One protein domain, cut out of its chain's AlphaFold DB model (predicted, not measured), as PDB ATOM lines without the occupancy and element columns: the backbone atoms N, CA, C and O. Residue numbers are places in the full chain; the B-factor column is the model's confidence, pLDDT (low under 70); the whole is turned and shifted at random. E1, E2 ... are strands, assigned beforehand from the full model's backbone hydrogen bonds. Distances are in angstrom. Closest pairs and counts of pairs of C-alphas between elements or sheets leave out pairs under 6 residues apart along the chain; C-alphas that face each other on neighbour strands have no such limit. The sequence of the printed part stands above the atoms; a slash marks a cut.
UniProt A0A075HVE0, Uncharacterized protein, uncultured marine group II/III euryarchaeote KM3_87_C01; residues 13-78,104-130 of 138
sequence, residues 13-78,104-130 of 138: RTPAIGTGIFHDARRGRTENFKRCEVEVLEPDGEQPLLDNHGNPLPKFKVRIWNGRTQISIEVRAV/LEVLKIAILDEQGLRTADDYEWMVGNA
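This is residues 13 to 78 and 104 to 130 of the 138 residues of an uncharacterized protein of uncultured marine group II/III euryarchaeote KM3_87_C01 (UniProt A0A075HVE0). A twisted antiparallel sheet, E3 E4 E5 E6 E7 in that order, forms a slab; the hairpin E1 and E2 folds over one face at one end, and the last stretch crosses back over the same face to E8. The long loop of residues 42 to 58 lies at the other end. The 93 printed residues hold eight named strands, E1 to E8 in turn, and no named helix: all strand. The whole is only just compact, close to loose, with a radius of gyration of the C-alphas of 14.7 A; its spans are 43 by 34 by 19 A, only just flat.

E1, residues 20 to 24, and E2, residues 29 to 33, form an antiparallel hairpin, with N 22 and O 31 2.9 A apart. E2 runs on into E3, residues 35 to 41, at 71 degrees. E3, E4, residues 59 to 65, and E5, residues 70 to 77, form a meander, each strand the antiparallel neighbour of the one before; N 39 and O 61 are 2.9 A apart, N 62 and O 73 2.8 A. E6, residues 104 to 113, bends by 71 degrees at residue 107 and is antiparallel to E5, with N 72 and O 110 2.9 A apart. E7, residues 116 to 119, forms a hairpin with E6, with N 118 and O 111 2.8 A apart. E8, residues 128 to 130, pairs with no named strand; its closest C-alphas to E6 are Gly 128 and Leu 104, 4.7 A apart.

E1 begins at C-alpha 20, (34.893, 35.712, 16.386). E5 is 22.6 A long and E6 24.2 A. E8 ends at C-alpha 130, (25.656, 44.406, 20.376).

The C-alphas of His 53 and Gln 115 are farthest apart, 45.2 A. Residues 79 to 103 are not printed; C-alphas 78 and 104 are 5.9 A apart. The link E3 to E4 is long. Residues 13 to 18 and 44 to 46 have pLDDT under 70.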
ATOM      1  N   ARG A  13      25.303  43.372   5.165       55.47
ATOM      2  CA  ARG A  13      26.736  43.645   5.250       55.47
ATOM      3  C   ARG A  13      27.482  42.323   5.209       55.47
ATOM      4  O   ARG A  13      27.328  41.489   6.091       55.47
ATOM      5  N   THR A  14      28.334  42.149   4.206       50.66
ATOM      6  CA  THR A  14      29.408  41.158   4.283       50.66
ATOM      7  C   THR A  14      30.545  41.822   5.056       50.66
ATOM      8  O   THR A  14      31.141  42.768   4.532       50.66
ATOM      9  N   PRO A  15      30.822  41.438   6.314       55.59
ATOM     10  CA  PRO A  15      31.911  42.052   7.058       55.59
ATOM     11  C   PRO A  15      33.226  41.829   6.302       55.59
ATOM     12  O   PRO A  15      33.541  40.705   5.916       55.59
ATOM     13  N   ALA A  16      33.997  42.900   6.089       49.81
ATOM     14  CA  ALA A  16      35.276  42.832   5.375       49.81
ATOM     15  C   ALA A  16      36.280  41.893   6.074       49.81
ATOM     16  O   ALA A  16      37.121  41.284   5.419       49.81
ATOM     17  N   ILE A  17      36.161  41.759   7.402       59.03
ATOM     18  CA  ILE A  17      36.889  40.813   8.252       59.03
ATOM     19  C   ILE A  17      35.921  40.364   9.354       59.03
ATOM     20  O   ILE A  17      35.790  41.005  10.392       59.03
ATOM     21  N   GLY A  18      35.171  39.295   9.100       67.94
ATOM     22  CA  GLY A  18      34.281  38.699  10.090       67.94
ATOM     23  C   GLY A  18      35.011  37.646  10.925       67.94
ATOM     24  O   GLY A  18      35.107  36.496  10.499       67.94
ATOM     25  N   THR A  19      35.515  38.018  12.101       83.75
ATOM     26  CA  THR A  19      36.150  37.088  13.053       83.75
ATOM     27  C   THR A  19      35.344  36.983  14.341       83.75
ATOM     28  O   THR A  19      34.592  37.890  14.681       83.75
ATOM     29  N   GLY A  20      35.519  35.891  15.079       88.88
ATOM     30  CA  GLY A  20      34.893  35.712  16.386       88.88
ATOM     31  C   GLY A  20      35.730  34.817  17.286       88.88
ATOM     32  O   GLY A  20      36.546  34.034  16.799       88.88
ATOM     33  N   ILE A  21      35.510  34.925  18.591       93.75
ATOM     34  CA  ILE A  21      36.138  34.077  19.604       93.75
ATOM     35  C   ILE A  21      35.023  33.475  20.453       93.75
ATOM     36  O   ILE A  21      34.098  34.182  20.848       93.75
ATOM     37  N   PHE A  22      35.103  32.175  20.727       94.81
ATOM     38  CA  PHE A  22      34.201  31.492  21.647       94.81
ATOM     39  C   PHE A  22      34.995  30.708  22.681       94.81
ATOM     40  O   PHE A  22      35.723  29.770  22.354       94.81
ATOM     41  N   HIS A  23      34.838  31.098  23.942       96.50
ATOM     42  CA  HIS A  23      35.394  30.381  25.078       96.50
ATOM     43  C   HIS A  23      34.390  29.322  25.537       96.50
ATOM     44  O   HIS A  23      33.350  29.637  26.112       96.50
ATOM     45  N   ASP A  24      34.702  28.058  25.275       95.06
ATOM     46  CA  ASP A  24      33.846  26.924  25.589       95.06
ATOM     47  C   ASP A  24      34.300  26.249  26.883       95.06
ATOM     48  O   ASP A  24      35.136  25.340  26.877       95.06
ATOM     49  N   ALA A  25      33.731  26.688  28.005       92.56
ATOM     50  CA  ALA A  25      34.029  26.118  29.315       92.56
ATOM     51  C   ALA A  25      33.655  24.625  29.404       92.56
ATOM     52  O   ALA A  25      34.392  23.845  30.002       92.56
ATOM     53  N   ARG A  26      32.561  24.197  28.753       91.75
ATOM     54  CA  ARG A  26      32.082  22.800  28.783       91.75
ATOM     55  C   ARG A  26      33.024  21.852  28.038       91.75
ATOM     56  O   ARG A  26      33.093  20.672  28.371       91.75
ATOM     57  N   ARG A  27      33.753  22.360  27.038       93.44
ATOM     58  CA  ARG A  27      34.778  21.616  26.282       93.44
ATOM     59  C   ARG A  27      36.214  21.944  26.704       93.44
ATOM     60  O   ARG A  27      37.139  21.342  26.170       93.44
ATOM     61  N   GLY A  28      36.409  22.888  27.626       95.88
ATOM     62  CA  GLY A  28      37.726  23.319  28.097       95.88
ATOM     63  C   GLY A  28      38.611  23.922  27.000       95.88
ATOM     64  O   GLY A  28      39.817  23.683  26.994       95.88
ATOM     65  N   ARG A  29      38.035  24.656  26.038       94.81
ATOM     66  CA  ARG A  29      38.777  25.180  24.875       94.81
ATOM     67  C   ARG A  29      38.327  26.567  24.439       94.81
ATOM     68  O   ARG A  29      37.258  27.032  24.809       94.81
ATOM     69  N   THR A  30      39.146  27.208  23.610       96.56
ATOM     70  CA  THR A  30      38.795  28.453  22.917       96.56
ATOM     71  C   THR A  30      38.802  28.216  21.414       96.56
ATOM     72  O   THR A  30      39.801  27.755  20.862       96.56
ATOM     73  N   GLU A  31      37.697  28.548  20.760       94.56
ATOM     74  CA  GLU A  31      37.541  28.484  19.313       94.56
ATOM     75  C   GLU A  31      37.731  29.879  18.711       94.56
ATOM     76  O   GLU A  31      37.150  30.861  19.172       94.56
ATOM     77  N   ASN A  32      38.552  29.958  17.663       94.12
ATOM     78  CA  ASN A  32      38.704  31.159  16.849       94.12
ATOM     79  C   ASN A  32      37.995  30.932  15.513       94.12
ATOM     80  O   ASN A  32      38.224  29.924  14.832       94.12
ATOM     81  N   PHE A  33      37.158  31.880  15.116       92.06
ATOM     82  CA  PHE A  33      36.401  31.833  13.874       92.06
ATOM     83  C   PHE A  33      36.999  32.792  12.857       92.06
ATOM     84  O   PHE A  33      37.232  33.965  13.143       92.06
ATOM     85  N   LYS A  34      37.231  32.273  11.649       83.69
ATOM     86  CA  LYS A  34      37.701  33.057  10.496       83.69
ATOM     87  C   LYS A  34      36.558  33.511   9.586       83.69
ATOM     88  O   LYS A  34      36.811  34.183   8.593       83.69
ATOM     89  N   ARG A  35      35.335  33.052   9.860       87.38
ATOM     90  CA  ARG A  35      34.142  33.315   9.059       87.38
ATOM     91  C   ARG A  35      33.009  33.725   9.985       87.38
ATOM     92  O   ARG A  35      32.740  33.035  10.971       87.38
ATOM     93  N   CYS A  36      32.381  34.840   9.647       88.25
ATOM     94  CA  CYS A  36      31.244  35.407  10.348       88.25
ATOM     95  C   CYS A  36      30.305  36.045   9.323       88.25
ATOM     96  O   CYS A  36      30.752  36.783   8.444       88.25
ATOM     97  N   GLU A  37      29.018  35.767   9.461       88.12
ATOM     98  CA  GLU A  37      27.931  36.430   8.754       88.12
ATOM     99  C   GLU A  37      27.021  37.083   9.786       88.12
ATOM    100  O   GLU A  37      26.645  36.452  10.777       88.12
ATOM    101  N   VAL A  38      26.667  38.342   9.542       86.19
ATOM    102  CA  VAL A  38      25.694  39.086  10.340       86.19
ATOM    103  C   VAL A  38      24.630  39.601   9.390       86.19
ATOM    104  O   VAL A  38      24.913  40.393   8.492       86.19
ATOM    105  N   GLU A  39      23.408  39.143   9.598       86.00
ATOM    106  CA  GLU A  39      22.222  39.625   8.908       86.00
ATOM    107  C   GLU A  39      21.409  40.457   9.902       86.00
ATOM    108  O   GLU A  39      21.054  39.971  10.981       86.00
ATOM    109  N   VAL A  40      21.142  41.720   9.561       83.88
ATOM    110  CA  VAL A  40      20.181  42.535  10.314       83.88
ATOM    111  C   VAL A  40      18.813  42.228   9.730       83.88
ATOM    112  O   VAL A  40      18.597  42.394   8.532       83.88
ATOM    113  N   LEU A  41      17.903  41.749  10.563       82.00
ATOM    114  CA  LEU A  41      16.546  41.410  10.169       82.00
ATOM    115  C   LEU A  41      15.620  42.587  10.477       82.00
ATOM    116  O   LEU A  41      15.821  43.317  11.456       82.00
ATOM    117  N   GLU A  42      14.590  42.761   9.644       73.75
ATOM    118  CA  GLU A  42      13.503  43.677   9.981       73.75
ATOM    119  C   GLU A  42      12.851  43.224  11.309       73.75
ATOM    120  O   GLU A  42      12.799  42.021  11.600       73.75
ATOM    121  N   PRO A  43      12.411  44.169  12.153       72.12
ATOM    122  CA  PRO A  43      11.725  43.839  13.396       72.12
ATOM    123  C   PRO A  43      10.446  43.034  13.130       72.12
ATOM    124  O   PRO A  43       9.917  43.046  12.019       72.12
ATOM    125  N   ASP A  44       9.926  42.368  14.164       66.94
ATOM    126  CA  ASP A  44       8.700  41.568  14.053       66.94
ATOM    127  C   ASP A  44       7.535  42.358  13.435       66.94
ATOM    128  O   ASP A  44       7.311  43.529  13.753       66.94
ATOM    129  N   GLY A  45       6.795  41.691  12.544       68.62
ATOM    130  CA  GLY A  45       5.579  42.226  11.939       68.62
ATOM    131  C   GLY A  45       4.506  42.588  12.975       68.62
ATOM    132  O   GLY A  45       4.546  42.154  14.122       68.62
ATOM    133  N   GLU A  46       3.547  43.409  12.544       58.56
ATOM    134  CA  GLU A  46       2.448  44.040  13.300       58.56
ATOM    135  C   GLU A  46       2.831  44.910  14.518       58.56
ATOM    136  O   GLU A  46       2.262  45.995  14.640       58.56
ATOM    137  N   GLN A  47       3.789  44.534  15.379       72.31
ATOM    138  CA  GLN A  47       4.186  45.319  16.566       72.31
ATOM    139  C   GLN A  47       5.688  45.199  16.899       72.31
ATOM    140  O   GLN A  47       6.083  44.381  17.735       72.31
ATOM    141  N   PRO A  48       6.551  46.029  16.288       84.75
ATOM    142  CA  PRO A  48       7.977  46.032  16.586       84.75
ATOM    143  C   PRO A  48       8.261  46.611  17.981       84.75
ATOM    144  O   PRO A  48       7.616  47.574  18.401       84.75
ATOM    145  N   LEU A  49       9.278  46.088  18.676       89.25
ATOM    146  CA  LEU A  49       9.828  46.785  19.843       89.25
ATOM    147  C   LEU A  49      10.454  48.105  19.387       89.25
ATOM    148  O   LEU A  49      11.107  48.159  18.340       89.25
ATOM    149  N   LEU A  50      10.255  49.158  20.172       90.75
ATOM    150  CA  LEU A  50      10.720  50.503  19.855       90.75
ATOM    151  C   LEU A  50      11.738  50.981  20.890       90.75
ATOM    152  O   LEU A  50      11.628  50.664  22.074       90.75
ATOM    153  N   ASP A  51      12.711  51.772  20.445       90.56
ATOM    154  CA  ASP A  51      13.561  52.540  21.349       90.56
ATOM    155  C   ASP A  51      12.798  53.728  21.969       90.56
ATOM    156  O   ASP A  51      11.671  54.054  21.584       90.56
ATOM    157  N   ASN A  52      13.437  54.428  22.911       88.88
ATOM    158  CA  ASN A  52      12.862  55.600  23.591       88.88
ATOM    159  C   ASN A  52      12.529  56.775  22.648       88.88
ATOM    160  O   ASN A  52      11.927  57.759  23.073       88.88
ATOM    161  N   HIS A  53      12.933  56.700  21.379       87.25
ATOM    162  CA  HIS A  53      12.665  57.688  20.341       87.25
ATOM    163  C   HIS A  53      11.670  57.178  19.284       87.25
ATOM    164  O   HIS A  53      11.465  57.847  18.271       87.25
ATOM    165  N   GLY A  54      11.042  56.019  19.508       89.00
ATOM    166  CA  GLY A  54      10.061  55.428  18.602       89.00
ATOM    167  C   GLY A  54      10.669  54.747  17.375       89.00
ATOM    168  O   GLY A  54       9.940  54.457  16.427       89.00
ATOM    169  N   ASN A  55      11.984  54.499  17.347       87.50
ATOM    170  CA  ASN A  55      12.598  53.762  16.247       87.50
ATOM    171  C   ASN A  55      12.471  52.255  16.475       87.50
ATOM    172  O   ASN A  55      12.706  51.794  17.591       87.50
ATOM    173  N   PRO A  56      12.191  51.475  15.421       88.50
ATOM    174  CA  PRO A  56      12.186  50.024  15.517       88.50
ATOM    175  C   PRO A  56      13.545  49.468  15.955       88.50
ATOM    176  O   PRO A  56      14.591  49.844  15.415       88.50
ATOM    177  N   LEU A  57      13.515  48.538  16.908       89.69
ATOM    178  CA  LEU A  57      14.685  47.811  17.380       89.69
ATOM    179  C   LEU A  57      15.015  46.634  16.446       89.69
ATOM    180  O   LEU A  57      14.115  45.899  16.036       89.69
ATOM    181  N   PRO A  58      16.298  46.447  16.092       87.75
ATOM    182  CA  PRO A  58      16.716  45.429  15.138       87.75
ATOM    183  C   PRO A  58      16.687  44.016  15.727       87.75
ATOM    184  O   PRO A  58      16.820  43.796  16.937       87.75
ATOM    185  N   LYS A  59      16.625  43.046  14.819       90.88
ATOM    186  CA  LYS A  59      17.005  41.659  15.069       90.88
ATOM    187  C   LYS A  59      18.310  41.354  14.354       90.88
ATOM    188  O   LYS A  59      18.584  41.915  13.296       90.88
ATOM    189  N   PHE A  60      19.088  40.437  14.906       89.44
ATOM    190  CA  PHE A  60      20.323  39.984  14.290       89.44
ATOM    191  C   PHE A  60      20.324  38.472  14.194       89.44
ATOM    192  O   PHE A  60      20.043  37.768  15.166       89.44
ATOM    193  N   LYS A  61      20.699  37.978  13.020       92.31
ATOM    194  CA  LYS A  61      21.057  36.586  12.817       92.31
ATOM    195  C   LYS A  61      22.547  36.527  12.552       92.31
ATOM    196  O   LYS A  61      23.037  37.048  11.553       92.31
ATOM    197  N   VAL A  62      23.262  35.905  13.475       91.94
ATOM    198  CA  VAL A  62      24.714  35.794  13.431       91.94
ATOM    199  C   VAL A  62      25.082  34.336  13.233       91.94
ATOM    200  O   VAL A  62      24.576  33.447  13.920       91.94
ATOM    201  N   ARG A  63      25.976  34.088  12.282       93.62
ATOM    202  CA  ARG A  63      26.579  32.777  12.054       93.62
ATOM    203  C   ARG A  63      28.084  32.923  12.100       93.62
ATOM    204  O   ARG A  63      28.645  33.680  11.319       93.62
ATOM    205  N   ILE A  64      28.741  32.167  12.969       93.50
ATOM    206  CA  ILE A  64      30.203  32.102  13.065       93.50
ATOM    207  C   ILE A  64      30.650  30.653  12.986       93.50
ATOM    208  O   ILE A  64      30.023  29.771  13.571       93.50
ATOM    209  N   TRP A  65      31.698  30.377  12.211       94.44
ATOM    210  CA  TRP A  65      32.149  29.000  12.036       94.44
ATOM    211  C   TRP A  65      33.616  28.868  11.641       94.44
ATOM    212  O   TRP A  65      34.257  29.778  11.104       94.44
ATOM    213  N   ASN A  66      34.158  27.693  11.945       92.69
ATOM    214  CA  ASN A  66      35.455  27.218  11.488       92.69
ATOM    215  C   ASN A  66      35.316  25.758  11.006       92.69
ATOM    216  O   ASN A  66      34.212  25.301  10.720       92.69
ATOM    217  N   GLY A  67      36.426  25.034  10.849       91.19
ATOM    218  CA  GLY A  67      36.394  23.640  10.380       91.19
ATOM    219  C   GLY A  67      35.834  22.628  11.387       91.19
ATOM    220  O   GLY A  67      35.663  21.470  11.027       91.19
ATOM    221  N   ARG A  68      35.585  23.040  12.633       93.81
ATOM    222  CA  ARG A  68      35.179  22.171  13.742       93.81
ATOM    223  C   ARG A  68      33.843  22.583  14.351       93.81
ATOM    224  O   ARG A  68      32.994  21.733  14.580       93.81
ATOM    225  N   THR A  69      33.679  23.869  14.638       96.19
ATOM    226  CA  THR A  69      32.532  24.401  15.372       96.19
ATOM    227  C   THR A  69      31.788  25.417  14.518       96.19
ATOM    228  O   THR A  69      32.396  26.275  13.870       96.19
ATOM    229  N   GLN A  70      30.464  25.331  14.547       96.56
ATOM    230  CA  GLN A  70      29.553  26.302  13.962       96.56
ATOM    231  C   GLN A  70      28.577  26.781  15.034       96.56
ATOM    232  O   GLN A  70      27.941  25.975  15.708       96.56
ATOM    233  N   ILE A  71      28.432  28.095  15.154       96.69
ATOM    234  CA  ILE A  71      27.491  28.738  16.063       96.69
ATOM    235  C   ILE A  71      26.547  29.596  15.233       96.69
ATOM    236  O   ILE A  71      26.983  30.434  14.441       96.69
ATOM    237  N   SER A  72      25.254  29.379  15.427       96.88
ATOM    238  CA  SER A  72      24.189  30.221  14.898       96.88
ATOM    239  C   SER A  72      23.427  30.813  16.073       96.88
ATOM    240  O   SER A  72      22.986  30.068  16.948       96.88
ATOM    241  N   ILE A  73      23.243  32.127  16.081       96.19
ATOM    242  CA  ILE A  73      22.460  32.821  17.097       96.19
ATOM    243  C   ILE A  73      21.497  33.804  16.431       96.19
ATOM    244  O   ILE A  73      21.855  34.528  15.504       96.19
ATOM    245  N   GLU A  74      20.255  33.789  16.892       95.12
ATOM    246  CA  GLU A  74      19.233  34.773  16.568       95.12
ATOM    247  C   GLU A  74      18.946  35.565  17.841       95.12
ATOM    248  O   GLU A  74      18.598  34.988  18.874       95.12
ATOM    249  N   VAL A  75      19.119  36.878  17.772       94.56
ATOM    250  CA  VAL A  75      18.948  37.795  18.901       94.56
ATOM    251  C   VAL A  75      18.077  38.976  18.493       94.56
ATOM    252  O   VAL A  75      18.067  39.378  17.327       94.56
ATOM    253  N   ARG A  76      17.369  39.567  19.454       93.44
ATOM    254  CA  ARG A  76      16.672  40.845  19.266       93.44
ATOM    255  C   ARG A  76      17.178  41.886  20.247       93.44
ATOM    256  O   ARG A  76      17.440  41.562  21.403       93.44
ATOM    257  N   ALA A  77      17.282  43.128  19.793       93.12
ATOM    258  CA  ALA A  77      17.517  44.244  20.692       93.12
ATOM    259  C   ALA A  77      16.251  44.519  21.519       93.12
ATOM    260  O   ALA A  77      15.154  44.600  20.967       93.12
ATOM    261  N   VAL A  78      16.411  44.672  22.834       93.81
ATOM    262  CA  VAL A  78      15.309  45.022  23.758       93.81
ATOM    263  C   VAL A  78      15.327  46.492  24.164       93.81
ATOM    264  O   VAL A  78      14.338  47.023  24.659       93.81
ATOM    265  N   LEU A 104      20.685  42.703  24.285       95.06
ATOM    266  CA  LEU A 104      20.135  41.634  23.463       95.06
ATOM    267  C   LEU A 104      19.427  40.580  24.304       95.06
ATOM    268  O   LEU A 104      19.945  40.102  25.313       95.06
ATOM    269  N   GLU A 105      18.290  40.138  23.788       94.94
ATOM    270  CA  GLU A 105      17.642  38.896  24.182       94.94
ATOM    271  C   GLU A 105      17.945  37.815  23.141       94.94
ATOM    272  O   GLU A 105      17.816  38.041  21.932       94.94
ATOM    273  N   VAL A 106      18.346  36.632  23.611       95.50
ATOM    274  CA  VAL A 106      18.613  35.477  22.749       95.50
ATOM    275  C   VAL A 106      17.300  34.782  22.418       95.50
ATOM    276  O   VAL A 106      16.652  34.220  23.293       95.50
ATOM    277  N   LEU A 107      16.925  34.793  21.139       93.56
ATOM    278  CA  LEU A 107      15.731  34.107  20.647       93.56
ATOM    279  C   LEU A 107      16.021  32.640  20.345       93.56
ATOM    280  O   LEU A 107      15.218  31.763  20.656       93.56
ATOM    281  N   LYS A 108      17.163  32.369  19.701       95.44
ATOM    282  CA  LYS A 108      17.616  31.017  19.356       95.44
ATOM    283  C   LYS A 108      19.130  30.954  19.388       95.44
ATOM    284  O   LYS A 108      19.798  31.870  18.920       95.44
ATOM    285  N   ILE A 109      19.663  29.830  19.847       97.44
ATOM    286  CA  ILE A 109      21.081  29.506  19.726       97.44
ATOM    287  C   ILE A 109      21.239  28.042  19.323       97.44
ATOM    288  O   ILE A 109      20.480  27.176  19.759       97.44
ATOM    289  N   ALA A 110      22.218  27.781  18.468       98.06
ATOM    290  CA  ALA A 110      22.646  26.450  18.083       98.06
ATOM    291  C   ALA A 110      24.172  26.437  17.988       98.06
ATOM    292  O   ALA A 110      24.745  27.168  17.177       98.06
ATOM    293  N   ILE A 111      24.820  25.608  18.800       97.62
ATOM    294  CA  ILE A 111      26.265  25.379  18.778       97.62
ATOM    295  C   ILE A 111      26.482  23.930  18.356       97.62
ATOM    296  O   ILE A 111      26.185  23.010  19.112       97.62
ATOM    297  N   LEU A 112      26.974  23.735  17.138       97.81
ATOM    298  CA  LEU A 112      27.287  22.425  16.581       97.81
ATOM    299  C   LEU A 112      28.801  22.219  16.595       97.81
ATOM    300  O   LEU A 112      29.548  23.013  16.020       97.81
ATOM    301  N   ASP A 113      29.237  21.145  17.237       96.69
ATOM    302  CA  ASP A 113      30.621  20.690  17.255       96.69
ATOM    303  C   ASP A 113      30.694  19.172  17.029       96.69
ATOM    304  O   ASP A 113      29.692  18.504  16.762       96.69
ATOM    305  N   GLU A 114      31.895  18.607  17.107       96.38
ATOM    306  CA  GLU A 114      32.130  17.183  16.882       96.38
ATOM    307  C   GLU A 114      31.511  16.265  17.955       96.38
ATOM    308  O   GLU A 114      31.444  15.053  17.762       96.38
ATOM    309  N   GLN A 115      31.066  16.818  19.084       95.50
ATOM    310  CA  GLN A 115      30.380  16.086  20.145       95.50
ATOM    311  C   GLN A 115      28.857  16.267  20.107       95.50
ATOM    312  O   GLN A 115      28.162  15.672  20.934       95.50
ATOM    313  N   GLY A 116      28.334  17.064  19.174       96.75
ATOM    314  CA  GLY A 116      26.907  17.189  18.906       96.75
ATOM    315  C   GLY A 116      26.396  18.626  18.895       96.75
ATOM    316  O   GLY A 116      27.147  19.594  18.770       96.75
ATOM    317  N   LEU A 117      25.073  18.744  18.989       97.81
ATOM    318  CA  LEU A 117      24.350  20.009  18.993       97.81
ATOM    319  C   LEU A 117      24.037  20.428  20.429       97.81
ATOM    320  O   LEU A 117      23.505  19.629  21.195       97.81
ATOM    321  N   ARG A 118      24.315  21.692  20.750       97.06
ATOM    322  CA  ARG A 118      23.816  22.378  21.944       97.06
ATOM    323  C   ARG A 118      22.839  23.479  21.556       97.06
ATOM    324  O   ARG A 118      23.092  24.202  20.588       97.06
ATOM    325  N   THR A 119      21.752  23.612  22.304       97.44
ATOM    326  CA  THR A 119      20.701  24.620  22.089       97.44
ATOM    327  C   THR A 119      20.558  25.521  23.314       97.44
ATOM    328  O   THR A 119      21.371  25.457  24.231       97.44
ATOM    329  N   ALA A 120      19.542  26.389  23.333       95.31
ATOM    330  CA  ALA A 120      19.227  27.220  24.494       95.31
ATOM    331  C   ALA A 120      19.011  26.394  25.776       95.31
ATOM    332  O   ALA A 120      19.408  26.839  26.845       95.31
ATOM    333  N   ASP A 121      18.460  25.183  25.654       95.94
ATOM    334  CA  ASP A 121      18.127  24.306  26.786       95.94
ATOM    335  C   ASP A 121      19.370  23.762  27.515       95.94
ATOM    336  O   ASP A 121      19.279  23.283  28.644       95.94
ATOM    337  N   ASP A 122      20.549  23.845  26.890       96.12
ATOM    338  CA  ASP A 122      21.828  23.483  27.506       96.12
ATOM    339  C   ASP A 122      22.379  24.562  28.457       96.12
ATOM    340  O   ASP A 122      23.442  24.357  29.055       96.12
ATOM    341  N   TYR A 123      21.704  25.710  28.577       93.69
ATOM    342  CA  TYR A 123      22.163  26.875  29.329       93.69
ATOM    343  C   TYR A 123      21.069  27.387  30.268       93.69
ATOM    344  O   TYR A 123      19.918  27.547  29.879       93.69
ATOM    345  N   GLU A 124      21.440  27.693  31.512       95.38
ATOM    346  CA  GLU A 124      20.506  28.230  32.514       95.38
ATOM    347  C   GLU A 124      20.056  29.658  32.173       95.38
ATOM    348  O   GLU A 124      18.900  30.026  32.368       95.38
ATOM    349  N   TRP A 125      20.974  30.469  31.651       94.56
ATOM    350  CA  TRP A 125      20.714  31.846  31.261       94.56
ATOM    351  C   TRP A 125      21.646  32.269  30.131       94.56
ATOM    352  O   TRP A 125      22.745  31.736  29.956       94.56
ATOM    353  N   MET A 126      21.201  33.257  29.362       94.88
ATOM    354  CA  MET A 126      21.978  33.880  28.300       94.88
ATOM    355  C   MET A 126      21.685  35.376  28.285       94.88
ATOM    356  O   MET A 126      20.529  35.789  28.346       94.88
ATOM    357  N   VAL A 127      22.735  36.180  28.174       93.31
ATOM    358  CA  VAL A 127      22.646  37.634  27.997       93.31
ATOM    359  C   VAL A 127      23.581  38.039  26.872       93.31
ATOM    360  O   VAL A 127      24.581  37.364  26.613       93.31
ATOM    361  N   GLY A 128      23.268  39.138  26.199       93.50
ATOM    362  CA  GLY A 128      24.104  39.639  25.124       93.50
ATOM    363  C   GLY A 128      24.039  41.147  25.000       93.50
ATOM    364  O   GLY A 128      23.107  41.796  25.475       93.50
ATOM    365  N   ASN A 129      25.039  41.680  24.315       94.50
ATOM    366  CA  ASN A 129      25.098  43.066  23.895       94.50
ATOM    367  C   ASN A 129      25.598  43.115  22.452       94.50
ATOM    368  O   ASN A 129      26.437  42.297  22.063       94.50
ATOM    369  N   ALA A 130      25.090  44.058  21.670       90.94
ATOM    370  CA  ALA A 130      25.656  44.406  20.376       90.94
ATOM    371  C   ALA A 130      26.021  45.883  20.352       90.94
ATOM    372  O   ALA A 130      25.273  46.734  20.825       90.94
TER     373      ALA A 130